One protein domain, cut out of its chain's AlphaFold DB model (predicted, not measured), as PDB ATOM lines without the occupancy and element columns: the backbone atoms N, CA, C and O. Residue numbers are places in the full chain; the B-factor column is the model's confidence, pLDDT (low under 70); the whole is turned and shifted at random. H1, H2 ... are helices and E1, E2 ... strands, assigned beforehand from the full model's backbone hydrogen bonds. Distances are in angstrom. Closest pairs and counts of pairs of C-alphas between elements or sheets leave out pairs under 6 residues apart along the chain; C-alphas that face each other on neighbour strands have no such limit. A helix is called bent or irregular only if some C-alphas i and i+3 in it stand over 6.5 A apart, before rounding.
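AT A GLANCE: This is residues 4 to 200 of the 222 residues of an uncharacterized protein of Bacillus cereus (UniProt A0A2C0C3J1). What shape do these atoms make? A long, narrow, twisted sheet of seven strands rolls over on itself, with edge strands E2 and E3 coming close to edge strand E8, and at one end it curls round H1a, where H1b, H2 and the hairpin E5 and E6 make a head. The tip of the hairpin E8 and E9, residues 174 to 179, sticks out. What is it built of? The printed part has 197 residues, with two named helices and nine named strands in the order E1, H1, H2, E2, E3, E4, E5, E6, E7, E8, E9; the class is mixed, and both sheets, the large one branched, are antiparallel. How compact is it? It is a loose rod, with a radius of gyration of the C-alphas of 22.4 A and spans of 73 by 33 by 29 A.

HOW THE PARTS SIT: How do the strands of the large sheet pair? E4, residues 88 to 103, has antiparallel neighbours E2, residues 68 to 74, and E3, residues 79 to 85, on one side and E7, residues 130 to 144, on the other side, with N 71 and O 100 at 3.1 A, N 83 and O 90 at 2.8 A, and N 95 and O 137 at 3.0 A. E1, residues 4 to 16, has E7 on one side, N 12 and O 138 at 3.0 A, and E9, residues 178 to 198, on the other side, N 9 and O 191 at 2.8 A. E8, residues 153 to 175, forms a hairpin with E9, N 169 and O 184 at 2.9 A, and bends by 98 degrees at residue 160. How near do E2 and E3 come to E8? The closest C-alphas are Asp 71 and Thr 166 for E2, 6.2 A, and Gly 82 and Ile 154 for E3, 6.2 A. Where do the helices stand? H1, residues 17 to 39, was assigned as one helix by its hydrogen bonds but is bent, C-alphas 24 and 27 being 7.8 A apart, into H1a, residues 17 to 24, and H1b, residues 27 to 39, about perpendicular at 85 degrees. H2, residues 48 to 65, touches H1a with residues 55 to 63 alone, closest C-alphas Gly 18 and Thr 60 at 4.5 A, and touches H1b with residues 51 to 58 alone, closest C-alphas Gly 30 and Val 55 at 5.9 A; it only grazes the large sheet. In H1a, H1b and H2 every O i to N i+4 pair is within hydrogen-bond range. What of the small sheet? E5, residues 107 to 112, and E6, residues 120 to 125, form a hairpin, N 109 and O 123 at 2.9 A; the closest C-alphas of H1b and E6, Leu 36 and Ile 121, are 6.8 A apart.

IN THESE COORDINATES: Where do the first and last strands lie? E1 begins at C-alpha 4, (163.752, 142.841, 55.318), and E9 ends at C-alpha 198, (170.171, 140.810, 60.983). How long are the longer elements? E9 runs 52.5 A, E8 45.5 A, E4 45.3 A, E7 44.6 A, E1 38.5 A and H2 25.8 A from first to last C-alpha.

THE WHOLE: How far does it reach? The two C-alphas farthest apart, Asn 41 and Gly 147, are 74.0 A apart. Is it whole and confident? The printed part has no cut, no link is long, and no printed residue has a pLDDT under 70.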
ATOM      1  N   GLU A   4     164.639 141.792  54.830       85.00
ATOM      2  CA  GLU A   4     163.752 142.841  55.318       85.00
ATOM      3  C   GLU A   4     162.418 142.704  54.576       85.00
ATOM      4  O   GLU A   4     162.403 142.610  53.347       85.00
ATOM      5  N   SER A   5     161.311 142.632  55.312       84.69
ATOM      6  CA  SER A   5     159.971 142.461  54.746       84.69
ATOM      7  C   SER A   5     158.942 143.284  55.517       84.69
ATOM      8  O   SER A   5     159.097 143.569  56.703       84.69
ATOM      9  N   CYS A   6     157.884 143.699  54.823       85.88
ATOM     10  CA  CYS A   6     156.692 144.253  55.454       85.88
ATOM     11  C   CYS A   6     155.607 143.181  55.446       85.88
ATOM     12  O   CYS A   6     155.257 142.686  54.375       85.88
ATOM     13  N   ALA A   7     155.062 142.876  56.616       86.50
ATOM     14  CA  ALA A   7     153.967 141.933  56.784       86.50
ATOM     15  C   ALA A   7     152.766 142.623  57.438       86.50
ATOM     16  O   ALA A   7     152.919 143.567  58.221       86.50
ATOM     17  N   GLN A   8     151.569 142.150  57.101       90.50
ATOM     18  CA  GLN A   8     150.351 142.530  57.802       90.50
ATOM     19  C   GLN A   8     150.142 141.552  58.956       90.50
ATOM     20  O   GLN A   8     150.074 140.346  58.738       90.50
ATOM     21  N   LYS A   9     150.001 142.076  60.172       91.94
ATOM     22  CA  LYS A   9     149.671 141.291  61.361       91.94
ATOM     23  C   LYS A   9     148.282 141.628  61.860       91.94
ATOM     24  O   LYS A   9     147.906 142.799  61.907       91.94
ATOM     25  N   ILE A  10     147.542 140.602  62.269       93.50
ATOM     26  CA  ILE A  10     146.177 140.742  62.775       93.50
ATOM     27  C   ILE A  10     146.153 140.353  64.249       93.50
ATOM     28  O   ILE A  10     146.484 139.223  64.606       93.50
ATOM     29  N   GLY A  11     145.747 141.299  65.093       94.94
ATOM     30  CA  GLY A  11     145.342 141.025  66.466       94.94
ATOM     31  C   GLY A  11     143.868 140.653  66.498       94.94
ATOM     32  O   GLY A  11     143.050 141.343  65.889       94.94
ATOM     33  N   GLU A  12     143.519 139.584  67.207       95.69
ATOM     34  CA  GLU A  12     142.135 139.125  67.324       95.69
ATOM     35  C   GLU A  12     141.792 138.703  68.755       95.69
ATOM     36  O   GLU A  12     142.577 138.037  69.428       95.69
ATOM     37  N   ALA A  13     140.584 139.048  69.198       96.00
ATOM     38  CA  ALA A  13     139.943 138.429  70.350       96.00
ATOM     39  C   ALA A  13     138.528 137.986  69.984       96.00
ATOM     40  O   ALA A  13     137.812 138.678  69.257       96.00
ATOM     41  N   ARG A  14     138.118 136.835  70.522       94.00
ATOM     42  CA  ARG A  14     136.757 136.295  70.410       94.00
ATOM     43  C   ARG A  14     136.206 136.092  71.806       94.00
ATOM     44  O   ARG A  14     136.696 135.233  72.535       94.00
ATOM     45  N   ILE A  15     135.207 136.879  72.184       92.38
ATOM     46  CA  ILE A  15     134.726 136.910  73.567       92.38
ATOM     47  C   ILE A  15     133.201 136.763  73.572       92.38
ATOM     48  O   ILE A  15     132.526 137.456  72.811       92.38
ATOM     49  N   PRO A  16     132.619 135.885  74.409       91.00
ATOM     50  CA  PRO A  16     131.175 135.853  74.606       91.00
ATOM     51  C   PRO A  16     130.649 137.219  75.056       91.00
ATOM     52  O   PRO A  16     131.189 137.819  75.985       91.00
ATOM     53  N   ALA A  17     129.568 137.693  74.435       91.88
ATOM     54  CA  ALA A  17     128.969 138.992  74.741       91.88
ATOM     55  C   ALA A  17     128.610 139.116  76.230       91.88
ATOM     56  O   ALA A  17     128.884 140.143  76.843       91.88
ATOM     57  N   GLY A  18     128.089 138.040  76.835       91.31
ATOM     58  CA  GLY A  18     127.808 137.982  78.272       91.31
ATOM     59  C   GLY A  18     129.041 138.281  79.131       91.31
ATOM     60  O   GLY A  18     128.944 139.060  80.071       91.31
ATOM     61  N   ASN A  19     130.219 137.762  78.768       92.81
ATOM     62  CA  ASN A  19     131.455 138.005  79.518       92.81
ATOM     63  C   ASN A  19     131.893 139.471  79.429       92.81
ATOM     64  O   ASN A  19     132.291 140.047  80.439       92.81
ATOM     65  N   LEU A  20     131.782 140.090  78.248       95.19
ATOM     66  CA  LEU A  20     132.071 141.520  78.091       95.19
ATOM     67  C   LEU A  20     131.075 142.385  78.859       95.19
ATOM     68  O   LEU A  20     131.481 143.359  79.482       95.19
ATOM     69  N   ILE A  21     129.794 142.015  78.874       96.81
ATOM     70  CA  ILE A  21     128.765 142.713  79.653       96.81
ATOM     71  C   ILE A  21     129.071 142.632  81.151       96.81
ATOM     72  O   ILE A  21     129.034 143.660  81.825       96.81
ATOM     73  N   VAL A  22     129.425 141.450  81.669       97.12
ATOM     74  CA  VAL A  22     129.855 141.297  83.069       97.12
ATOM     75  C   VAL A  22     131.078 142.170  83.350       97.12
ATOM     76  O   VAL A  22     131.102 142.889  84.345       97.12
ATOM     77  N   ALA A  23     132.078 142.155  82.473       96.12
ATOM     78  CA  ALA A  23     133.308 142.904  82.691       96.12
ATOM     79  C   ALA A  23     133.124 144.430  82.569       96.12
ATOM     80  O   ALA A  23     133.800 145.176  83.270       96.12
ATOM     81  N   GLY A  24     132.225 144.896  81.696       96.38
ATOM     82  CA  GLY A  24     131.970 146.318  81.462       96.38
ATOM     83  C   GLY A  24     130.969 146.929  82.442       96.38
ATOM     84  O   GLY A  24     131.245 147.970  83.029       96.38
ATOM     85  N   ILE A  25     129.808 146.295  82.632       97.50
ATOM     86  CA  ILE A  25     128.693 146.834  83.436       97.50
ATOM     87  C   ILE A  25     128.229 145.890  84.557       97.50
ATOM     88  O   ILE A  25     127.228 146.163  85.217       97.50
ATOM     89  N   GLY A  26     128.944 144.793  84.825       96.81
ATOM     90  CA  GLY A  26     128.570 143.829  85.866       96.81
ATOM     91  C   GLY A  26     128.563 144.411  87.279       96.81
ATOM     92  O   GLY A  26     127.745 143.986  88.087       96.81
ATOM     93  N   GLY A  27     129.397 145.421  87.561       96.69
ATOM     94  CA  GLY A  27     129.337 146.172  88.822       96.69
ATOM     95  C   GLY A  27     127.984 146.863  89.013       96.69
ATOM     96  O   GLY A  27     127.315 146.634  90.014       96.69
ATOM     97  N   PHE A  28     127.517 147.591  87.991       97.56
ATOM     98  CA  PHE A  28     126.190 148.218  87.990       97.56
ATOM     99  C   PHE A  28     125.063 147.188  88.167       97.56
ATOM    100  O   PHE A  28     124.146 147.394  88.961       97.56
ATOM    101  N   ILE A  29     125.132 146.059  87.449       97.56
ATOM    102  CA  ILE A  29     124.148 144.971  87.580       97.56
ATOM    103  C   ILE A  29     124.164 144.402  89.007       97.56
ATOM    104  O   ILE A  29     123.106 144.157  89.585       97.56
ATOM    105  N   GLY A  30     125.351 144.207  89.586       96.88
ATOM    106  CA  GLY A  30     125.526 143.696  90.944       96.88
ATOM    107  C   GLY A  30     124.938 144.622  92.008       96.88
ATOM    108  O   GLY A  30     124.226 144.152  92.898       96.88
ATOM    109  N   ASP A  31     125.164 145.929  91.883       96.25
ATOM    110  CA  ASP A  31     124.598 146.940  92.781       96.25
ATOM    111  C   ASP A  31     123.066 146.968  92.690       96.25
ATOM    112  O   ASP A  31     122.375 146.961  93.712       96.25
ATOM    113  N   LEU A  32     122.524 146.909  91.468       96.38
ATOM    114  CA  LEU A  32     121.083 146.858  91.226       96.38
ATOM    115  C   LEU A  32     120.441 145.618  91.866       96.38
ATOM    116  O   LEU A  32     119.437 145.736  92.566       96.38
ATOM    117  N   ILE A  33     121.027 144.434  91.664       95.44
ATOM    118  CA  ILE A  33     120.540 143.188  92.277       95.44
ATOM    119  C   ILE A  33     120.605 143.282  93.803       95.44
ATOM    120  O   ILE A  33     119.645 142.919  94.480       95.44
ATOM    121  N   THR A  34     121.711 143.786  94.350       93.94
ATOM    122  CA  THR A  34     121.897 143.910  95.802       93.94
ATOM    123  C   THR A  34     120.848 144.836  96.418       93.94
ATOM    124  O   THR A  34     120.254 144.482  97.436       93.94
ATOM    125  N   SER A  35     120.557 145.970  95.771       93.12
ATOM    126  CA  SER A  35     119.493 146.888  96.192       93.12
ATOM    127  C   SER A  35     118.118 146.216  96.156       93.12
ATOM    128  O   SER A  35     117.394 146.249  97.147       93.12
ATOM    129  N   LEU A  36     117.775 145.547  95.051       93.00
ATOM    130  CA  LEU A  36     116.479 144.880  94.893       93.00
ATOM    131  C   LEU A  36     116.266 143.756  95.915       93.00
ATOM    132  O   LEU A  36     115.151 143.557  96.387       93.00
ATOM    133  N   VAL A  37     117.319 143.012  96.268       90.50
ATOM    134  CA  VAL A  37     117.235 141.975  97.306       90.50
ATOM    135  C   VAL A  37     117.108 142.582  98.702       90.50
ATOM    136  O   VAL A  37     116.362 142.041  99.521       90.50
ATOM    137  N   ALA A  38     117.778 143.704  98.977       89.50
ATOM    138  CA  ALA A  38     117.621 144.414 100.245       89.50
ATOM    139  C   ALA A  38     116.166 144.881 100.460       89.50
ATOM    140  O   ALA A  38     115.633 144.716 101.559       89.50
ATOM    141  N   ASP A  39     115.492 145.344  99.402       89.62
ATOM    142  CA  ASP A  39     114.089 145.789  99.452       89.62
ATOM    143  C   ASP A  39     113.098 144.663  99.801       89.62
ATOM    144  O   ASP A  39     112.022 144.920 100.351       89.62
ATOM    145  N   LEU A  40     113.463 143.397  99.560       86.50
ATOM    146  CA  LEU A  40     112.645 142.246  99.958       86.50
ATOM    147  C   LEU A  40     112.603 142.036 101.482       86.50
ATOM    148  O   LEU A  40     111.790 141.243 101.955       86.50
ATOM    149  N   ASN A  41     113.460 142.718 102.254       81.19
ATOM    150  CA  ASN A  41     113.498 142.666 103.721       81.19
ATOM    151  C   ASN A  41     113.573 141.237 104.300       81.19
ATOM    152  O   ASN A  41     113.009 140.936 105.351       81.19
ATOM    153  N   LEU A  42     114.300 140.342 103.628       78.81
ATOM    154  CA  LEU A  42     114.387 138.922 104.000       78.81
ATOM    155  C   LEU A  42     115.380 138.638 105.135       78.81
ATOM    156  O   LEU A  42     115.492 137.495 105.572       78.81
ATOM    157  N   GLY A  43     116.136 139.644 105.589       71.56
ATOM    158  CA  GLY A  43     117.174 139.478 106.614       71.56
ATOM    159  C   GLY A  43     118.362 138.610 106.174       71.56
ATOM    160  O   GLY A  43     119.128 138.153 107.017       71.56
ATOM    161  N   ILE A  44     118.514 138.369 104.867       72.56
ATOM    162  CA  ILE A  44     119.569 137.538 104.275       72.56
ATOM    163  C   ILE A  44     120.389 138.405 103.318       72.56
ATOM    164  O   ILE A  44     119.832 139.048 102.431       72.56
ATOM    165  N   ALA A  45     121.712 138.392 103.479       77.69
ATOM    166  CA  ALA A  45     122.638 138.996 102.527       77.69
ATOM    167  C   ALA A  45     123.060 137.967 101.469       77.69
ATOM    168  O   ALA A  45     123.321 136.804 101.790       77.69
ATOM    169  N   LEU A  46     123.159 138.395 100.209       86.06
ATOM    170  CA  LEU A  46     123.739 137.565  99.156       86.06
ATOM    171  C   LEU A  46     125.226 137.336  99.427       86.06
ATOM    172  O   LEU A  46     125.963 138.262  99.763       86.06
ATOM    173  N   THR A  47     125.684 136.103  99.223       90.62
ATOM    174  CA  THR A  47     127.124 135.840  99.164       90.62
ATOM    175  C   THR A  47     127.701 136.398  97.862       90.62
ATOM    176  O   THR A  47     126.993 136.522  96.859       90.62
ATOM    177  N   THR A  48     129.005 136.674  97.843       91.31
ATOM    178  CA  THR A  48     129.713 137.129  96.635       91.31
ATOM    179  C   THR A  48     129.595 136.132  95.481       91.31
ATOM    180  O   THR A  48     129.385 136.533  94.340       91.31
ATOM    181  N   ALA A  49     129.657 134.830  95.776       92.00
ATOM    182  CA  ALA A  49     129.488 133.772  94.783       92.00
ATOM    183  C   ALA A  49     128.068 133.758  94.197       92.00
ATOM    184  O   ALA A  49     127.898 133.681  92.983       92.00
ATOM    185  N   THR A  50     127.045 133.884  95.047       92.50
ATOM    186  CA  THR A  50     125.650 133.958  94.597       92.50
ATOM    187  C   THR A  50     125.410 135.183  93.721       92.50
ATOM    188  O   THR A  50     124.785 135.070  92.669       92.50
ATOM    189  N   LEU A  51     125.934 136.343  94.127       94.44
ATOM    190  CA  LEU A  51     125.811 137.572  93.353       94.44
ATOM    191  C   LEU A  51     126.474 137.430  91.977       94.44
ATOM    192  O   LEU A  51     125.861 137.785  90.978       94.44
ATOM    193  N   ALA A  52     127.676 136.851  91.905       94.50
ATOM    194  CA  ALA A  52     128.376 136.636  90.640       94.50
ATOM    195  C   ALA A  52     127.578 135.755  89.660       94.50
ATOM    196  O   ALA A  52     127.529 136.056  88.468       94.50
ATOM    197  N   VAL A  53     126.905 134.709  90.155       94.19
ATOM    198  CA  VAL A  53     126.038 133.847  89.331       94.19
ATOM    199  C   VAL A  53     124.829 134.619  88.798       94.19
ATOM    200  O   VAL A  53     124.539 134.540  87.606       94.19
ATOM    201  N   LEU A  54     124.158 135.408  89.642       95.19
ATOM    202  CA  LEU A  54     123.006 136.214  89.222       95.19
ATOM    203  C   LEU A  54     123.405 137.314  88.225       95.19
ATOM    204  O   LEU A  54     122.696 137.551  87.247       95.19
ATOM    205  N   VAL A  55     124.558 137.957  88.434       96.94
ATOM    206  CA  VAL A  55     125.118 138.939  87.495       96.94
ATOM    207  C   VAL A  55     125.393 138.285  86.141       96.94
ATOM    208  O   VAL A  55     125.010 138.844  85.113       96.94
ATOM    209  N   LEU A  56     125.996 137.093  86.123       94.50
ATOM    210  CA  LEU A  56     126.245 136.352  84.888       94.50
ATOM    211  C   LEU A  56     124.940 135.952  84.180       94.50
ATOM    212  O   LEU A  56     124.856 136.065  82.957       94.50
ATOM    213  N   GLU A  57     123.914 135.529  84.920       94.19
ATOM    214  CA  GLU A  57     122.596 135.201  84.364       94.19
ATOM    215  C   GLU A  57     121.961 136.416  83.673       94.19
ATOM    216  O   GLU A  57     121.569 136.333  82.504       94.19
ATOM    217  N   VAL A  58     121.905 137.565  84.358       95.88
ATOM    218  CA  VAL A  58     121.357 138.809  83.794       95.88
ATOM    219  C   VAL A  58     122.172 139.265  82.585       95.88
ATOM    220  O   VAL A  58     121.590 139.580  81.548       95.88
ATOM    221  N   ALA A  59     123.503 139.250  82.675       95.50
ATOM    222  CA  ALA A  59     124.386 139.641  81.579       95.50
ATOM    223  C   ALA A  59     124.234 138.736  80.347       95.50
ATOM    224  O   ALA A  59     124.252 139.219  79.216       95.50
ATOM    225  N   THR A  60     124.030 137.435  80.554       90.81
ATOM    226  CA  THR A  60     123.789 136.475  79.468       90.81
ATOM    227  C   THR A  60     122.460 136.758  78.772       90.81
ATOM    228  O   THR A  60     122.407 136.797  77.543       90.81
ATOM    229  N   ARG A  61     121.391 137.018  79.537       92.56
ATOM    230  CA  ARG A  61     120.078 137.373  78.971       92.56
ATOM    231  C   ARG A  61     120.108 138.713  78.239       92.56
ATOM    232  O   ARG A  61     119.537 138.814  77.158       92.56
ATOM    233  N   LEU A  62     120.809 139.702  78.790       94.19
ATOM    234  CA  LEU A  62     121.016 140.997  78.147       94.19
ATOM    235  C   LEU A  62     121.814 140.846  76.838       94.19
ATOM    236  O   LEU A  62     121.443 141.402  75.812       94.19
ATOM    237  N   GLY A  63     122.867 140.025  76.825       90.62
ATOM    238  CA  GLY A  63     123.620 139.732  75.601       90.62
ATOM    239  C   GLY A  63     122.786 139.028  74.523       90.62
ATOM    240  O   GLY A  63     123.022 139.221  73.328       90.62
ATOM    241  N   ALA A  64     121.789 138.239  74.928       88.12
ATOM    242  CA  ALA A  64     120.869 137.568  74.018       88.12
ATOM    243  C   ALA A  64     119.769 138.492  73.463       88.12
ATOM    244  O   ALA A  64     119.284 138.233  72.361       88.12
ATOM    245  N   SER A  65     119.390 139.564  74.174       90.62
ATOM    246  CA  SER A  65     118.290 140.447  73.755       90.62
ATOM    247  C   SER A  65     118.620 141.266  72.506       90.62
ATOM    248  O   SER A  65     117.736 141.563  71.708       90.62
ATOM    249  N   GLY A  66     119.905 141.567  72.288       88.19
ATOM    250  CA  GLY A  66     120.349 142.441  71.202       88.19
ATOM    251  C   GLY A  66     120.308 143.931  71.545       88.19
ATOM    252  O   GLY A  66     120.609 144.739  70.674       88.19
ATOM    253  N   ASP A  67     120.025 144.287  72.800       94.38
ATOM    254  CA  ASP A  67     119.946 145.677  73.277       94.38
ATOM    255  C   ASP A  67     121.298 146.209  73.783       94.38
ATOM    256  O   ASP A  67     121.355 147.055  74.679       94.38
ATOM    257  N   VAL A  68     122.403 145.676  73.257       96.44
ATOM    258  CA  VAL A  68     123.763 146.044  73.657       96.44
ATOM    259  C   VAL A  68     124.631 146.265  72.432       96.44
ATOM    260  O   VAL A  68     124.731 145.402  71.558       96.44
ATOM    261  N   GLU A  69     125.306 147.405  72.423       95.81
ATOM    262  CA  GLU A  69     126.355 147.747  71.477       95.81
ATOM    263  C   GLU A  69     127.734 147.596  72.116       95.81
ATOM    264  O   GLU A  69     127.937 147.868  73.306       95.81
ATOM    265  N   PHE A  70     128.681 147.166  71.284       96.69
ATOM    266  CA  PHE A  70     130.084 147.011  71.632       96.69
ATOM    267  C   PHE A  70     130.917 147.851  70.678       96.69
ATOM    268  O   PHE A  70     130.796 147.703  69.461       96.69
ATOM    269  N   ASP A  71     131.784 148.683  71.232       95.31
ATOM    270  CA  ASP A  71     132.762 149.449  70.469       95.31
ATOM    271  C   ASP A  71     134.151 149.233  71.063       95.31
ATOM    272  O   ASP A  71     134.279 149.110  72.280       95.31
ATOM    273  N   ALA A  72     135.180 149.135  70.223       94.75
ATOM    274  CA  ALA A  72     136.532 148.821  70.674       94.75
ATOM    275  C   ALA A  72     137.537 149.865  70.193       94.75
ATOM    276  O   ALA A  72     137.683 150.111  68.998       94.75
ATOM    277  N   CYS A  73     138.290 150.410  71.142       94.25
ATOM    278  CA  CYS A  73     139.432 151.271  70.887       94.25
ATOM    279  C   CYS A  73     140.712 150.466  71.112       94.25
ATOM    280  O   CYS A  73     140.972 150.012  72.230       94.25
ATOM    281  N   VAL A  74     141.491 150.260  70.053       94.56
ATOM    282  CA  VAL A  74     142.703 149.434  70.083       94.56
ATOM    283  C   VAL A  74     143.939 150.321  70.167       94.56
ATOM    284  O   VAL A  74     144.028 151.339  69.482       94.56
ATOM    285  N   SER A  75     144.899 149.931  71.003       92.38
ATOM    286  CA  SER A  75     146.193 150.603  71.089       92.38
ATOM    287  C   SER A  75     146.979 150.487  69.779       92.38
ATOM    288  O   SER A  75     146.943 149.471  69.089       92.38
ATOM    289  N   THR A  76     147.751 151.520  69.448       87.56
ATOM    290  CA  THR A  76     148.639 151.529  68.274       87.56
ATOM    291  C   THR A  76     150.008 150.905  68.558       87.56
ATOM    292  O   THR A  76     150.875 150.903  67.687       87.56
ATOM    293  N   THR A  77     150.246 150.416  69.778       89.00
ATOM    294  CA  THR A  77     151.542 149.879  70.219       89.00
ATOM    295  C   THR A  77     151.416 148.409  70.637       89.00
ATOM    296  O   THR A  77     151.446 148.118  71.835       89.00
ATOM    297  N   PRO A  78     151.249 147.467  69.691       92.25
ATOM    298  CA  PRO A  78     151.324 146.043  69.996       92.25
ATOM    299  C   PRO A  78     152.709 145.674  70.542       92.25
ATOM    300  O   PRO A  78     153.733 146.209  70.107       92.25
ATOM    301  N   ARG A  79     152.741 144.698  71.447       91.75
ATOM    302  CA  ARG A  79     153.955 143.960  71.788       91.75
ATOM    303  C   ARG A  79     154.129 142.836  70.776       91.75
ATOM    304  O   ARG A  79     153.188 142.092  70.512       91.75
ATOM    305  N   LEU A  80     155.325 142.724  70.209       91.25
ATOM    306  CA  LEU A  80     155.663 141.737  69.188       91.25
ATOM    307  C   LEU A  80     156.953 141.016  69.572       91.25
ATOM    308  O   LEU A  80     157.938 141.653  69.946       91.25
ATOM    309  N   GLU A  81     156.937 139.695  69.456       88.56
ATOM    310  CA  GLU A  81     158.046 138.806  69.773       88.56
ATOM    311  C   GLU A  81     158.189 137.765  68.657       88.56
ATOM    312  O   GLU A  81     157.285 136.969  68.396       88.56
ATOM    313  N   GLY A  82     159.338 137.785  67.981       84.88
ATOM    314  CA  GLY A  82     159.684 136.819  66.942       84.88
ATOM    315  C   GLY A  82     160.653 135.766  67.471       84.88
ATOM    316  O   GLY A  82     161.714 136.100  67.999       84.88
ATOM    317  N   HIS A  83     160.323 134.492  67.281       86.06
ATOM    318  CA  HIS A  83     161.161 133.359  67.663       86.06
ATOM    319  C   HIS A  83     161.477 132.480  66.460       86.06
ATOM    320  O   HIS A  83     160.587 132.128  65.693       86.06
ATOM    321  N   LEU A  84     162.736 132.067  66.317       86.94
ATOM    322  CA  LEU A  84     163.112 131.092  65.299       86.94
ATOM    323  C   LEU A  84     162.852 129.669  65.801       86.94
ATOM    324  O   LEU A  84     163.432 129.229  66.795       86.94
ATOM    325  N   LEU A  85     162.038 128.924  65.063       86.19
ATOM    326  CA  LEU A  85     161.832 127.494  65.214       86.19
ATOM    327  C   LEU A  85     162.314 126.787  63.944       86.19
ATOM    328  O   LEU A  85     161.567 126.651  62.980       86.19
ATOM    329  N   ARG A  86     163.569 126.323  63.963       83.44
ATOM    330  CA  ARG A  86     164.271 125.725  62.810       83.44
ATOM    331  C   ARG A  86     164.282 126.660  61.597       83.44
ATOM    332  O   ARG A  86     165.132 127.535  61.523       83.44
ATOM    333  N   ASP A  87     163.354 126.454  60.676       83.06
ATOM    334  CA  ASP A  87     163.183 127.123  59.394       83.06
ATOM    335  C   ASP A  87     161.957 128.046  59.374       83.06
ATOM    336  O   ASP A  87     161.551 128.495  58.306       83.06
ATOM    337  N   LYS A  88     161.364 128.335  60.538       87.06
ATOM    338  CA  LYS A  88     160.162 129.161  60.679       87.06
ATOM    339  C   LYS A  88     160.354 130.244  61.722       87.06
ATOM    340  O   LYS A  88     160.917 129.990  62.784       87.06
ATOM    341  N   ILE A  89     159.849 131.437  61.451       87.25
ATOM    342  CA  ILE A  89     159.703 132.485  62.457       87.25
ATOM    343  C   ILE A  89     158.280 132.405  63.003       87.25
ATOM    344  O   ILE A  89     157.311 132.597  62.273       87.25
ATOM    345  N   ILE A  90     158.180 132.117  64.298       89.19
ATOM    346  CA  ILE A  90     156.940 132.170  65.062       89.19
ATOM    347  C   ILE A  90     156.834 133.556  65.675       89.19
ATOM    348  O   ILE A  90     157.652 133.946  66.508       89.19
ATOM    349  N   ASN A  91     155.821 134.282  65.241       87.06
ATOM    350  CA  ASN A  91     155.506 135.612  65.705       87.06
ATOM    351  C   ASN A  91     154.370 135.527  66.714       87.06
ATOM    352  O   ASN A  91     153.247 135.164  66.365       87.06
ATOM    353  N   CYS A  92     154.665 135.909  67.947       90.00
ATOM    354  CA  CYS A  92     153.699 136.011  69.025       90.00
ATOM    355  C   CYS A  92     153.611 137.461  69.484       90.00
ATOM    356  O   CYS A  92     154.571 138.223  69.408       90.00
ATOM    357  N   GLY A  93     152.449 137.858  69.969       92.19
ATOM    358  CA  GLY A  93     152.270 139.195  70.487       92.19
ATOM    359  C   GLY A  93     150.859 139.442  70.955       92.19
ATOM    360  O   GLY A  93     149.971 138.589  70.853       92.19
ATOM    361  N   ASP A  94     150.663 140.645  71.447       94.88
ATOM    362  CA  ASP A  94     149.394 141.107  71.958       94.88
ATOM    363  C   ASP A  94     149.294 142.618  71.839       94.88
ATOM    364  O   ASP A  94     150.291 143.343  71.791       94.88
ATOM    365  N   VAL A  95     148.059 143.095  71.768       95.25
ATOM    366  CA  VAL A  95     147.760 144.518  71.831       95.25
ATOM    367  C   VAL A  95     146.558 144.755  72.718       95.25
ATOM    368  O   VAL A  95     145.544 144.059  72.627       95.25
ATOM    369  N   ASP A  96     146.687 145.757  73.576       95.88
ATOM    370  CA  ASP A  96     145.611 146.169  74.458       95.88
ATOM    371  C   ASP A  96     144.494 146.842  73.660       95.88
ATOM    372  O   ASP A  96     144.729 147.661  72.765       95.88
ATOM    373  N   ALA A  97     143.257 146.530  74.028       95.75
ATOM    374  CA  ALA A  97     142.075 147.215  73.547       95.75
ATOM    375  C   ALA A  97     141.112 147.490  74.702       95.75
ATOM    376  O   ALA A  97     140.946 146.683  75.614       95.75
ATOM    377  N   THR A  98     140.448 148.638  74.651       96.38
ATOM    378  CA  THR A  98     139.327 148.947  75.540       96.38
ATOM    379  C   THR A  98     138.033 148.704  74.787       96.38
ATOM    380  O   THR A  98     137.827 149.292  73.729       96.38
ATOM    381  N   VAL A  99     137.153 147.875  75.341       96.94
ATOM    382  CA  VAL A  99     135.803 147.663  74.820       96.94
ATOM    383  C   VAL A  99     134.808 148.438  75.666       96.94
ATOM    384  O   VAL A  99     134.696 148.214  76.872       96.94
ATOM    385  N   THR A 100     134.064 149.329  75.027       97.31
ATOM    386  CA  THR A 100     132.887 149.975  75.593       97.31
ATOM    387  C   THR A 100     131.668 149.087  75.376       97.31
ATOM    388  O   THR A 100     131.386 148.661  74.259       97.31
ATOM    389  N   VAL A 101     130.933 148.837  76.454       97.50
ATOM    390  CA  VAL A 101     129.644 148.148  76.462       97.50
ATOM    391  C   VAL A 101     128.573 149.183  76.758       97.50
ATOM    392  O   VAL A 101     128.655 149.866  77.780       97.50
ATOM    393  N   ARG A 102     127.573 149.308  75.884       97.44
ATOM    394  CA  ARG A 102     126.482 150.277  76.038       97.44
ATOM    395  C   ARG A 102     125.133 149.612  75.807       97.44
ATOM    396  O   ARG A 102     124.941 148.976  74.777       97.44
ATOM    397  N   THR A 103     124.180 149.808  76.715       97.56
ATOM    398  CA  THR A 103     122.787 149.417  76.462       97.56
ATOM    399  C   THR A 103     122.117 150.402  75.506       97.56
ATOM    400  O   THR A 103     122.200 151.618  75.690       97.56
ATOM    401  N   THR A 104     121.444 149.897  74.475       97.25
ATOM    402  CA  THR A 104     120.756 150.716  73.461       97.25
ATOM    403  C   THR A 104     119.278 150.922  73.775       97.25
ATOM    404  O   THR A 104     118.697 151.928  73.370       97.25
ATOM    405  N   ALA A 105     118.683 150.015  74.547       97.31
ATOM    406  CA  ALA A 105     117.300 150.074  74.996       97.31
ATOM    407  C   ALA A 105     117.183 149.711  76.485       97.31
ATOM    408  O   ALA A 105     118.139 149.254  77.115       97.31
ATOM    409  N   ILE A 106     116.002 149.953  77.059       97.50
ATOM    410  CA  ILE A 106     115.678 149.483  78.408       97.50
ATOM    411  C   ILE A 106     115.549 147.962  78.352       97.50
ATOM    412  O   ILE A 106     114.783 147.439  77.546       97.50
ATOM    413  N   PHE A 107     116.245 147.272  79.248       97.56
ATOM    414  CA  PHE A 107     116.168 145.824  79.379       97.56
ATOM    415  C   PHE A 107     115.552 145.446  80.725       97.56
ATOM    416  O   PHE A 107     116.050 145.852  81.774       97.56
ATOM    417  N   THR A 108     114.498 144.632  80.704       97.44
ATOM    418  CA  THR A 108     113.829 144.144  81.915       97.44
ATOM    419  C   THR A 108     113.816 142.620  81.928       97.44
ATOM    420  O   THR A 108     113.415 141.983  80.956       97.44
ATOM    421  N   THR A 109     114.224 142.016  83.043       96.75
ATOM    422  CA  THR A 109     114.191 140.561  83.228       96.75
ATOM    423  C   THR A 109     113.819 140.190  84.658       96.75
ATOM    424  O   THR A 109     114.084 140.942  85.592       96.75
ATOM    425  N   MET A 110     113.204 139.023  84.838       96.38
ATOM    426  CA  MET A 110     112.890 138.479  86.159       96.38
ATOM    427  C   MET A 110     113.887 137.382  86.511       96.38
ATOM    428  O   MET A 110     114.074 136.459  85.719       96.38
ATOM    429  N   ILE A 111     114.504 137.456  87.686       95.00
ATOM    430  CA  ILE A 111     115.426 136.427  88.181       95.00
ATOM    431  C   ILE A 111     114.962 135.908  89.536       95.00
ATOM    432  O   ILE A 111     114.398 136.650  90.344       95.00
ATOM    433  N   THR A 112     115.205 134.624  89.778       93.88
ATOM    434  CA  THR A 112     114.899 133.974  91.053       93.88
ATOM    435  C   THR A 112     116.119 134.049  91.952       93.88
ATOM    436  O   THR A 112     117.198 133.583  91.593       93.88
ATOM    437  N   VAL A 113     115.953 134.610  93.143       90.38
ATOM    438  CA  VAL A 113     117.032 134.702  94.122       90.38
ATOM    439  C   VAL A 113     117.152 133.352  94.839       90.38
ATOM    440  O   VAL A 113     116.157 132.867  95.381       90.38
ATOM    441  N   PRO A 114     118.340 132.723  94.884       88.19
ATOM    442  CA  PRO A 114     118.517 131.385  95.446       88.19
ATOM    443  C   PRO A 114     118.637 131.442  96.978       88.19
ATOM    444  O   PRO A 114     119.653 131.076  97.565       88.19
ATOM    445  N   VAL A 115     117.582 131.929  97.625       83.00
ATOM    446  CA  VAL A 115     117.394 131.949  99.082       83.00
ATOM    447  C   VAL A 115     116.116 131.191  99.444       83.00
ATOM    448  O   VAL A 115     115.303 130.865  98.576       83.00
ATOM    449  N   THR A 116     115.919 130.891 100.730       81.06
ATOM    450  CA  THR A 116     114.692 130.244 101.221       81.06
ATOM    451  C   THR A 116     113.451 131.010 100.753       81.06
ATOM    452  O   THR A 116     113.373 132.225 100.908       81.06
ATOM    453  N   GLY A 117     112.486 130.296 100.172       80.19
ATOM    454  CA  GLY A 117     111.283 130.892  99.578       80.19
ATOM    455  C   GLY A 117     111.428 131.314  98.111       80.19
ATOM    456  O   GLY A 117     110.417 131.642  97.502       80.19
ATOM    457  N   ALA A 118     112.641 131.258  97.543       84.44
ATOM    458  CA  ALA A 118     112.944 131.506  96.129       84.44
ATOM    459  C   ALA A 118     112.233 132.749  95.546       84.44
ATOM    460  O   ALA A 118     111.493 132.639  94.565       84.44
ATOM    461  N   PRO A 119     112.402 133.934  96.161       89.44
ATOM    462  CA  PRO A 119     111.703 135.133  95.731       89.44
ATOM    463  C   PRO A 119     112.177 135.558  94.340       89.44
ATOM    464  O   PRO A 119     113.347 135.405  93.982       89.44
ATOM    465  N   VAL A 120     111.257 136.122  93.564       93.31
ATOM    466  CA  VAL A 120     111.532 136.618  92.215       93.31
ATOM    467  C   VAL A 120     111.658 138.133  92.263       93.31
ATOM    468  O   VAL A 120     110.764 138.815  92.763       93.31
ATOM    469  N   ILE A 121     112.750 138.658  91.714       94.06
ATOM    470  CA  ILE A 121     112.967 140.098  91.553       94.06
ATOM    471  C   ILE A 121     112.919 140.481  90.079       94.06
ATOM    472  O   ILE A 121     113.276 139.693  89.204       94.06
ATOM    473  N   THR A 122     112.486 141.711  89.809       96.31
ATOM    474  CA  THR A 122     112.498 142.294  88.463       96.31
ATOM    475  C   THR A 122     113.678 143.246  88.347       96.31
ATOM    476  O   THR A 122     113.710 144.284  89.001       96.31
ATOM    477  N   VAL A 123     114.645 142.895  87.507       97.06
ATOM    478  CA  VAL A 123     115.830 143.701  87.214       97.06
ATOM    479  C   VAL A 123     115.540 144.544  85.980       97.06
ATOM    480  O   VAL A 123     115.214 143.996  84.928       97.06
ATOM    481  N   THR A 124     115.658 145.867  86.101       97.75
ATOM    482  CA  THR A 124     115.495 146.806  84.982       97.75
ATOM    483  C   THR A 124     116.772 147.609  84.786       97.75
ATOM    484  O   THR A 124     117.163 148.382  85.655       97.75
ATOM    485  N   ILE A 125     117.415 147.423  83.636       97.69
ATOM    486  CA  ILE A 125     118.623 148.136  83.226       97.69
ATOM    487  C   ILE A 125     118.202 149.267  82.275       97.69
ATOM    488  O   ILE A 125     117.588 148.987  81.242       97.69
ATOM    489  N   PRO A 126     118.501 150.538  82.598       97.44
ATOM    490  CA  PRO A 126     118.199 151.663  81.721       97.44
ATOM    491  C   PRO A 126     118.922 151.580  80.371       97.44
ATOM    492  O   PRO A 126     119.996 150.983  80.257       97.44
ATOM    493  N   ALA A 127     118.365 152.247  79.361       97.00
ATOM    494  CA  ALA A 127     119.097 152.548  78.136       97.00
ATOM    495  C   ALA A 127     120.243 153.531  78.436       97.00
ATOM    496  O   ALA A 127     120.103 154.419  79.278       97.00
ATOM    497  N   GLY A 128     121.363 153.399  77.730       96.25
ATOM    498  CA  GLY A 128     122.530 154.263  77.894       96.25
ATOM    499  C   GLY A 128     123.432 153.912  79.080       96.25
ATOM    500  O   GLY A 128     124.414 154.622  79.298       96.25
ATOM    501  N   THR A 129     123.158 152.827  79.811       97.94
ATOM    502  CA  THR A 129     124.103 152.273  80.788       97.94
ATOM    503  C   THR A 129     125.378 151.896  80.053       97.94
ATOM    504  O   THR A 129     125.342 151.141  79.080       97.94
ATOM    505  N   VAL A 130     126.502 152.445  80.504       97.19
ATOM    506  CA  VAL A 130     127.791 152.316  79.830       97.19
ATOM    507  C   VAL A 130     128.858 151.848  80.803       97.19
ATOM    508  O   VAL A 130     128.880 152.252  81.965       97.19
ATOM    509  N   GLY A 131     129.757 151.014  80.306       96.94
ATOM    510  CA  GLY A 131     130.943 150.584  81.023       96.94
ATOM    511  C   GLY A 131     132.050 150.205  80.058       96.94
ATOM    512  O   GLY A 131     131.804 149.989  78.871       96.94
ATOM    513  N   CYS A 132     133.276 150.144  80.560       95.56
ATOM    514  CA  CYS A 132     134.449 149.831  79.758       95.56
ATOM    515  C   CYS A 132     135.210 148.673  80.386       95.56
ATOM    516  O   CYS A 132     135.299 148.568  81.608       95.56
ATOM    517  N   THR A 133     135.795 147.832  79.544       96.12
ATOM    518  CA  THR A 133     136.666 146.748  79.983       96.12
ATOM    519  C   THR A 133     137.891 146.646  79.089       96.12
ATOM    520  O   THR A 133     137.830 146.976  77.905       96.12
ATOM    521  N   LEU A 134     139.010 146.220  79.667       96.12
ATOM    522  CA  LEU A 134     140.244 145.973  78.934       96.12
ATOM    523  C   LEU A 134     140.267 144.529  78.447       96.12
ATOM    524  O   LEU A 134     139.953 143.601  79.193       96.12
ATOM    525  N   ILE A 135     140.676 144.354  77.199       95.62
ATOM    526  CA  ILE A 135     140.920 143.058  76.579       95.62
ATOM    527  C   ILE A 135     142.289 143.087  75.901       95.62
ATOM    528  O   ILE A 135     142.776 144.147  75.514       95.62
ATOM    529  N   ALA A 136     142.873 141.912  75.703       95.25
ATOM    530  CA  ALA A 136     144.046 141.744  74.860       95.25
ATOM    531  C   ALA A 136     143.630 141.069  73.549       95.25
ATOM    532  O   ALA A 136     142.927 140.056  73.561       95.25
ATOM    533  N   LEU A 137     144.068 141.628  72.424       96.06
ATOM    534  CA  LEU A 137     143.986 140.984  71.118       96.06
ATOM    535  C   LEU A 137     145.260 140.177  70.912       96.06
ATOM    536  O   LEU A 137     146.354 140.734  70.958       96.06
ATOM    537  N   THR A 138     145.130 138.880  70.663       96.12
ATOM    538  CA  THR A 138     146.290 138.015  70.425       96.12
ATOM    539  C   THR A 138     146.745 138.123  68.978       96.12
ATOM    540  O   THR A 138     145.915 138.069  68.071       96.12
ATOM    541  N   ILE A 139     148.055 138.236  68.772       94.00
ATOM    542  CA  ILE A 139     148.711 138.212  67.465       94.00
ATOM    543  C   ILE A 139     149.511 136.915  67.384       94.00
ATOM    544  O   ILE A 139     150.400 136.679  68.202       94.00
ATOM    545  N   GLN A 140     149.188 136.075  66.404       90.38
ATOM    546  CA  GLN A 140     149.918 134.839  66.133       90.38
ATOM    547  C   GLN A 140     150.079 134.650  64.630       90.38
ATOM    548  O   GLN A 140     149.102 134.678  63.883       90.38
ATOM    549  N   GLU A 141     151.319 134.460  64.199       87.88
ATOM    550  CA  GLU A 141     151.675 134.254  62.801       87.88
ATOM    551  C   GLU A 141     152.868 133.297  62.707       87.88
ATOM    552  O   GLU A 141     153.752 133.278  63.565       87.88
ATOM    553  N   GLU A 142     152.890 132.510  61.638       87.69
ATOM    554  CA  GLU A 142     154.006 131.657  61.257       87.69
ATOM    555  C   GLU A 142     154.485 132.079  59.865       87.69
ATOM    556  O   GLU A 142     153.685 132.155  58.933       87.69
ATOM    557  N   GLU A 143     155.783 132.340  59.726       85.88
ATOM    558  CA  GLU A 143     156.415 132.681  58.449       85.88
ATOM    559  C   GLU A 143     157.581 131.727  58.170       85.88
ATOM    560  O   GLU A 143     158.392 131.448  59.056       85.88
ATOM    561  N   GLU A 144     157.698 131.245  56.932       87.12
ATOM    562  CA  GLU A 144     158.885 130.506  56.496       87.12
ATOM    563  C   GLU A 144     160.121 131.414  56.490       87.12
ATOM    564  O   GLU A 144     160.104 132.542  56.008       87.12
ATOM    565  N   ALA A 145     161.226 130.905  57.024       82.88
ATOM    566  CA  ALA A 145     162.437 131.661  57.313       82.88
ATOM    567  C   ALA A 145     163.689 130.925  56.811       82.88
ATOM    568  O   ALA A 145     164.659 130.710  57.544       82.88
ATOM    569  N   CYS A 146     163.674 130.521  55.538       81.44
ATOM    570  CA  CYS A 146     164.794 129.816  54.924       81.44
ATOM    571  C   CYS A 146     166.092 130.643  54.998       81.44
ATOM    572  O   CYS A 146     166.156 131.785  54.547       81.44
ATOM    573  N   GLY A 147     167.158 130.044  55.538       82.00
ATOM    574  CA  GLY A 147     168.477 130.681  55.635       82.00
ATOM    575  C   GLY A 147     168.672 131.616  56.837       82.00
ATOM    576  O   GLY A 147     169.749 132.213  56.955       82.00
ATOM    577  N   VAL A 148     167.680 131.722  57.728       85.38
ATOM    578  CA  VAL A 148     167.829 132.352  59.047       85.38
ATOM    579  C   VAL A 148     168.484 131.366  60.009       85.38
ATOM    580  O   VAL A 148     168.083 130.208  60.105       85.38
ATOM    581  N   LEU A 149     169.517 131.818  60.712       85.88
ATOM    582  CA  LEU A 149     170.251 131.014  61.685       85.88
ATOM    583  C   LEU A 149     169.776 131.316  63.113       85.88
ATOM    584  O   LEU A 149     169.376 132.446  63.387       85.88
ATOM    585  N   PRO A 150     169.917 130.378  64.070       84.12
ATOM    586  CA  PRO A 150     169.602 130.632  65.483       84.12
ATOM    587  C   PRO A 150     170.385 131.789  66.118       84.12
ATOM    588  O   PRO A 150     169.989 132.310  67.154       84.12
ATOM    589  N   THR A 151     171.514 132.175  65.520       85.00
ATOM    590  CA  THR A 151     172.328 133.319  65.948       85.00
ATOM    591  C   THR A 151     171.834 134.653  65.398       85.00
ATOM    592  O   THR A 151     172.340 135.691  65.810       85.00
ATOM    593  N   ASP A 152     170.919 134.653  64.431       84.75
ATOM    594  CA  ASP A 152     170.436 135.880  63.810       84.75
ATOM    595  C   ASP A 152     169.457 136.607  64.741       84.75
ATOM    596  O   ASP A 152     168.680 135.998  65.474       84.75
ATOM    597  N   CYS A 153     169.494 137.937  64.715       86.44
ATOM    598  CA  CYS A 153     168.594 138.768  65.502       86.44
ATOM    599  C   CYS A 153     167.366 139.135  64.665       86.44
ATOM    600  O   CYS A 153     167.506 139.701  63.575       86.44
ATOM    601  N   ILE A 154     166.178 138.841  65.194       87.69
ATOM    602  CA  ILE A 154     164.887 139.192  64.598       87.69
ATOM    603  C   ILE A 154     164.396 140.475  65.265       87.69
ATOM    604  O   ILE A 154     164.294 140.546  66.487       87.69
ATOM    605  N   PHE A 155     164.094 141.484  64.456       87.56
ATOM    606  CA  PHE A 155     163.500 142.737  64.899       87.56
ATOM    607  C   PHE A 155     162.163 142.932  64.211       87.56
ATOM    608  O   PHE A 155     162.047 142.735  63.000       87.56
ATOM    609  N   GLU A 156     161.182 143.377  64.982       88.19
ATOM    610  CA  GLU A 156     159.869 143.734  64.476       88.19
ATOM    611  C   GLU A 156     159.493 145.119  64.972       88.19
ATOM    612  O   GLU A 156     159.635 145.441  66.152       88.19
ATOM    613  N   GLN A 157     159.033 145.950  64.045       87.94
ATOM    614  CA  GLN A 157     158.612 147.306  64.335       87.94
ATOM    615  C   GLN A 157     157.298 147.591  63.626       87.94
ATOM    616  O   GLN A 157     157.166 147.387  62.422       87.94
ATOM    617  N   VAL A 158     156.333 148.115  64.370       90.94
ATOM    618  CA  VAL A 158     155.092 148.628  63.793       90.94
ATOM    619  C   VAL A 158     155.408 149.902  63.030       90.94
ATOM    620  O   VAL A 158     155.984 150.838  63.587       90.94
ATOM    621  N   ILE A 159     155.043 149.922  61.755       92.50
ATOM    622  CA  ILE A 159     155.232 151.081  60.878       92.50
ATOM    623  C   ILE A 159     153.916 151.769  60.536       92.50
ATOM    624  O   ILE A 159     153.937 152.948  60.201       92.50
ATOM    625  N   ASP A 160     152.789 151.058  60.627       91.25
ATOM    626  CA  ASP A 160     151.464 151.631  60.408       91.25
ATOM    627  C   ASP A 160     150.375 150.847  61.158       91.25
ATOM    628  O   ASP A 160     150.526 149.650  61.422       91.25
ATOM    629  N   THR A 161     149.272 151.521  61.485       91.25
ATOM    630  CA  THR A 161     148.054 150.912  62.036       91.25
ATOM    631  C   THR A 161     146.929 151.097  61.030       91.25
ATOM    632  O   THR A 161     146.448 152.208  60.825       91.25
ATOM    633  N   GLU A 162     146.490 150.005  60.408       88.69
ATOM    634  CA  GLU A 162     145.492 150.046  59.329       88.69
ATOM    635  C   GLU A 162     144.059 150.213  59.859       88.69
ATOM    636  O   GLU A 162     143.146 150.561  59.111       88.69
ATOM    637  N   GLY A 163     143.868 149.992  61.162       89.75
ATOM    638  CA  GLY A 163     142.624 150.241  61.878       89.75
ATOM    639  C   GLY A 163     142.139 149.035  62.672       89.75
ATOM    640  O   GLY A 163     142.789 147.987  62.737       89.75
ATOM    641  N   SER A 164     140.969 149.197  63.286       92.62
ATOM    642  CA  SER A 164     140.293 148.166  64.066       92.62
ATOM    643  C   SER A 164     138.812 148.080  63.724       92.62
ATOM    644  O   SER A 164     138.209 149.022  63.211       92.62
ATOM    645  N   THR A 165     138.212 146.930  64.008       94.12
ATOM    646  CA  THR A 165     136.779 146.709  63.845       94.12
ATOM    647  C   THR A 165     136.246 145.787  64.932       94.12
ATOM    648  O   THR A 165     136.955 144.904  65.422       94.12
ATOM    649  N   THR A 166     134.977 145.987  65.269       94.62
ATOM    650  CA  THR A 166     134.220 145.154  66.195       94.62
ATOM    651  C   THR A 166     133.026 144.590  65.450       94.62
ATOM    652  O   THR A 166     132.277 145.330  64.812       94.62
ATOM    653  N   CYS A 167     132.826 143.280  65.526       94.00
ATOM    654  CA  CYS A 167     131.646 142.639  64.971       94.00
ATOM    655  C   CYS A 167     131.009 141.684  65.976       94.00
ATOM    656  O   CYS A 167     131.683 141.021  66.764       94.00
ATOM    657  N   VAL A 168     129.680 141.625  65.943       92.88
ATOM    658  CA  VAL A 168     128.896 140.705  66.762       92.88
ATOM    659  C   VAL A 168     128.383 139.598  65.856       92.88
ATOM    660  O   VAL A 168     127.667 139.859  64.890       92.88
ATOM    661  N   VAL A 169     128.751 138.361  66.163       92.12
ATOM    662  CA  VAL A 169     128.378 137.177  65.385       92.12
ATOM    663  C   VAL A 169     127.745 136.125  66.282       92.12
ATOM    664  O   VAL A 169     127.988 136.086  67.486       92.12
ATOM    665  N   ASN A 170     126.944 135.238  65.702       89.12
ATOM    666  CA  ASN A 170     126.460 134.068  66.425       89.12
ATOM    667  C   ASN A 170     127.547 132.989  66.406       89.12
ATOM    668  O   ASN A 170     127.958 132.531  65.341       89.12
ATOM    669  N   GLY A 171     128.010 132.596  67.585       80.50
ATOM    670  CA  GLY A 171     128.846 131.427  67.800       80.50
ATOM    671  C   GLY A 171     128.009 130.238  68.249       80.50
ATOM    672  O   GLY A 171     127.001 130.387  68.935       80.50
ATOM    673  N   THR A 172     128.451 129.042  67.884       82.00
ATOM    674  CA  THR A 172     127.904 127.781  68.388       82.00
ATOM    675  C   THR A 172     128.908 127.150  69.338       82.00
ATOM    676  O   THR A 172     130.038 126.874  68.936       82.00
ATOM    677  N   SER A 173     128.497 126.893  70.576       71.62
ATOM    678  CA  SER A 173     129.243 126.069  71.529       71.62
ATOM    679  C   SER A 173     128.435 124.829  71.892       71.62
ATOM    680  O   SER A 173     127.212 124.815  71.762       71.62
ATOM    681  N   VAL A 174     129.112 123.784  72.357       74.94
ATOM    682  CA  VAL A 174     128.455 122.596  72.909       74.94
ATOM    683  C   VAL A 174     128.639 122.626  74.418       74.94
ATOM    684  O   VAL A 174     129.774 122.613  74.886       74.94
ATOM    685  N   ASP A 175     127.537 122.672  75.160       73.69
ATOM    686  CA  ASP A 175     127.531 122.596  76.621       73.69
ATOM    687  C   ASP A 175     126.706 121.383  77.061       73.69
ATOM    688  O   ASP A 175     125.538 121.251  76.699       73.69
ATOM    689  N   GLY A 176     127.337 120.428  77.748       73.81
ATOM    690  CA  GLY A 176     126.679 119.191  78.189       73.81
ATOM    691  C   GLY A 176     126.036 118.349  77.071       73.81
ATOM    692  O   GLY A 176     125.130 117.567  77.344       73.81
ATOM    693  N   GLY A 177     126.468 118.511  75.814       74.12
ATOM    694  CA  GLY A 177     125.874 117.850  74.642       74.12
ATOM    695  C   GLY A 177     124.733 118.627  73.969       74.12
ATOM    696  O   GLY A 177     124.238 118.188  72.931       74.12
ATOM    697  N   LEU A 178     124.344 119.788  74.504       78.00
ATOM    698  CA  LEU A 178     123.404 120.713  73.875       78.00
ATOM    699  C   LEU A 178     124.161 121.744  73.030       78.00
ATOM    700  O   LEU A 178     125.157 122.314  73.473       78.00
ATOM    701  N   VAL A 179     123.667 122.017  71.821       79.25
ATOM    702  CA  VAL A 179     124.173 123.126  71.004       79.25
ATOM    703  C   VAL A 179     123.579 124.428  71.529       79.25
ATOM    704  O   VAL A 179     122.369 124.642  71.460       79.25
ATOM    705  N   VAL A 180     124.441 125.303  72.033       77.62
ATOM    706  CA  VAL A 180     124.084 126.632  72.519       77.62
ATOM    707  C   VAL A 180     124.554 127.656  71.496       77.62
ATOM    708  O   VAL A 180     125.731 127.705  71.134       77.62
ATOM    709  N   ILE A 181     123.620 128.479  71.017       80.88
ATOM    710  CA  ILE A 181     123.940 129.638  70.184       80.88
ATOM    711  C   ILE A 181     124.185 130.815  71.124       80.88
ATOM    712  O   ILE A 181     123.280 131.244  71.835       80.88
ATOM    713  N   THR A 182     125.410 131.329  71.126       82.38
ATOM    714  CA  THR A 182     125.818 132.485  71.928       82.38
ATOM    715  C   THR A 182     126.274 133.618  71.023       82.38
ATOM    716  O   THR A 182     126.827 133.379  69.951       82.38
ATOM    717  N   LYS A 183     126.067 134.868  71.436       88.25
ATOM    718  CA  LYS A 183     126.651 136.000  70.715       88.25
ATOM    719  C   LYS A 183     128.121 136.135  71.090       88.25
ATOM    720  O   LYS A 183     128.462 136.238  72.267       88.25
ATOM    721  N   LEU A 184     128.984 136.141  70.084       91.31
ATOM    722  CA  LEU A 184     130.408 136.416  70.202       91.31
ATOM    723  C   LEU A 184     130.681 137.826  69.695       91.31
ATOM    724  O   LEU A 184     130.224 138.207  68.619       91.31
ATOM    725  N   VAL A 185     131.462 138.572  70.458       94.06
ATOM    726  CA  VAL A 185     132.056 139.831  70.029       94.06
ATOM    727  C   VAL A 185     133.464 139.512  69.555       94.06
ATOM    728  O   VAL A 185     134.281 138.974  70.307       94.06
ATOM    729  N   ILE A 186     133.720 139.793  68.285       95.19
ATOM    730  CA  ILE A 186     135.032 139.659  67.674       95.19
ATOM    731  C   ILE A 186     135.588 141.060  67.498       95.19
ATOM    732  O   ILE A 186     134.985 141.894  66.824       95.19
ATOM    733  N   VAL A 187     136.746 141.300  68.096       96.69
ATOM    734  CA  VAL A 187     137.507 142.530  67.901       96.69
ATOM    735  C   VAL A 187     138.736 142.172  67.085       96.69
ATOM    736  O   VAL A 187     139.436 141.208  67.410       96.69
ATOM    737  N   LYS A 188     138.979 142.920  66.009       95.62
ATOM    738  CA  LYS A 188     140.167 142.771  65.167       95.62
ATOM    739  C   LYS A 188     140.888 144.095  65.012       95.62
ATOM    740  O   LYS A 188     140.242 145.134  64.899       95.62
ATOM    741  N   ALA A 189     142.208 144.035  64.926       95.56
ATOM    742  CA  ALA A 189     143.045 145.154  64.521       95.56
ATOM    743  C   ALA A 189     144.133 144.685  63.561       95.56
ATOM    744  O   ALA A 189     144.667 143.587  63.724       95.56
ATOM    745  N   ALA A 190     144.438 145.512  62.566       94.25
ATOM    746  CA  ALA A 190     145.453 145.233  61.562       94.25
ATOM    747  C   ALA A 190     146.621 146.215  61.694       94.25
ATOM    748  O   ALA A 190     146.437 147.432  61.788       94.25
ATOM    749  N   PHE A 191     147.830 145.667  61.687       93.94
ATOM    750  CA  PHE A 191     149.074 146.410  61.824       93.94
ATOM    751  C   PHE A 191     149.998 146.072  60.669       93.94
ATOM    752  O   PHE A 191     150.178 144.902  60.326       93.94
ATOM    753  N   LYS A 192     150.653 147.092  60.124       92.81
ATOM    754  CA  LYS A 192     151.756 146.899  59.197       92.81
ATOM    755  C   LYS A 192     153.050 146.859  59.993       92.81
ATOM    756  O   LYS A 192     153.392 147.815  60.691       92.81
ATOM    757  N   VAL A 193     153.770 145.750  59.888       91.12
ATOM    758  CA  VAL A 193     154.982 145.490  60.664       91.12
ATOM    759  C   VAL A 193     156.159 145.323  59.718       91.12
ATOM    760  O   VAL A 193     156.136 144.491  58.811       91.12
ATOM    761  N   LEU A 194     157.197 146.124  59.939       89.62
ATOM    762  CA  LEU A 194     158.504 145.927  59.339       89.62
ATOM    763  C   LEU A 194     159.243 144.859  60.139       89.62
ATOM    764  O   LEU A 194     159.554 145.055  61.317       89.62
ATOM    765  N   LYS A 195     159.548 143.744  59.482       88.38
ATOM    766  CA  LYS A 195     160.398 142.686  60.009       88.38
ATOM    767  C   LYS A 195     161.783 142.806  59.398       88.38
ATOM    768  O   LYS A 195     161.949 142.957  58.187       88.38
ATOM    769  N   LYS A 196     162.796 142.705  60.250       88.31
ATOM    770  CA  LYS A 196     164.196 142.767  59.854       88.31
ATOM    771  C   LYS A 196     164.986 141.680  60.553       88.31
ATOM    772  O   LYS A 196     165.046 141.642  61.777       88.31
ATOM    773  N   VAL A 197     165.655 140.841  59.764       86.25
ATOM    774  CA  VAL A 197     166.563 139.819  60.288       86.25
ATOM    775  C   VAL A 197     167.999 140.224  59.998       86.25
ATOM    776  O   VAL A 197     168.425 140.392  58.848       86.25
ATOM    777  N   VAL A 198     168.769 140.410  61.063       87.31
ATOM    778  CA  VAL A 198     170.171 140.810  60.983       87.31
ATOM    779  C   VAL A 198     171.031 139.634  61.398       87.31
ATOM    780  O   VAL A 198     170.937 139.147  62.519       87.31
ATOM    781  N   ARG A 199     171.909 139.208  60.487       86.56
ATOM    782  CA  ARG A 199     172.927 138.220  60.814       86.56
ATOM    783  C   ARG A 199     173.804 138.766  61.923       86.56
ATOM    784  O   ARG A 199     174.398 139.831  61.733       86.56
ATOM    785  N   ALA A 200     173.896 138.045  63.036       73.19
ATOM    786  CA  ALA A 200     174.911 138.345  64.027       73.19
ATOM    787  C   ALA A 200     176.260 138.156  63.341       73.19
ATOM    788  O   ALA A 200     176.687 137.040  63.046       73.19
TER     789      ALA A 200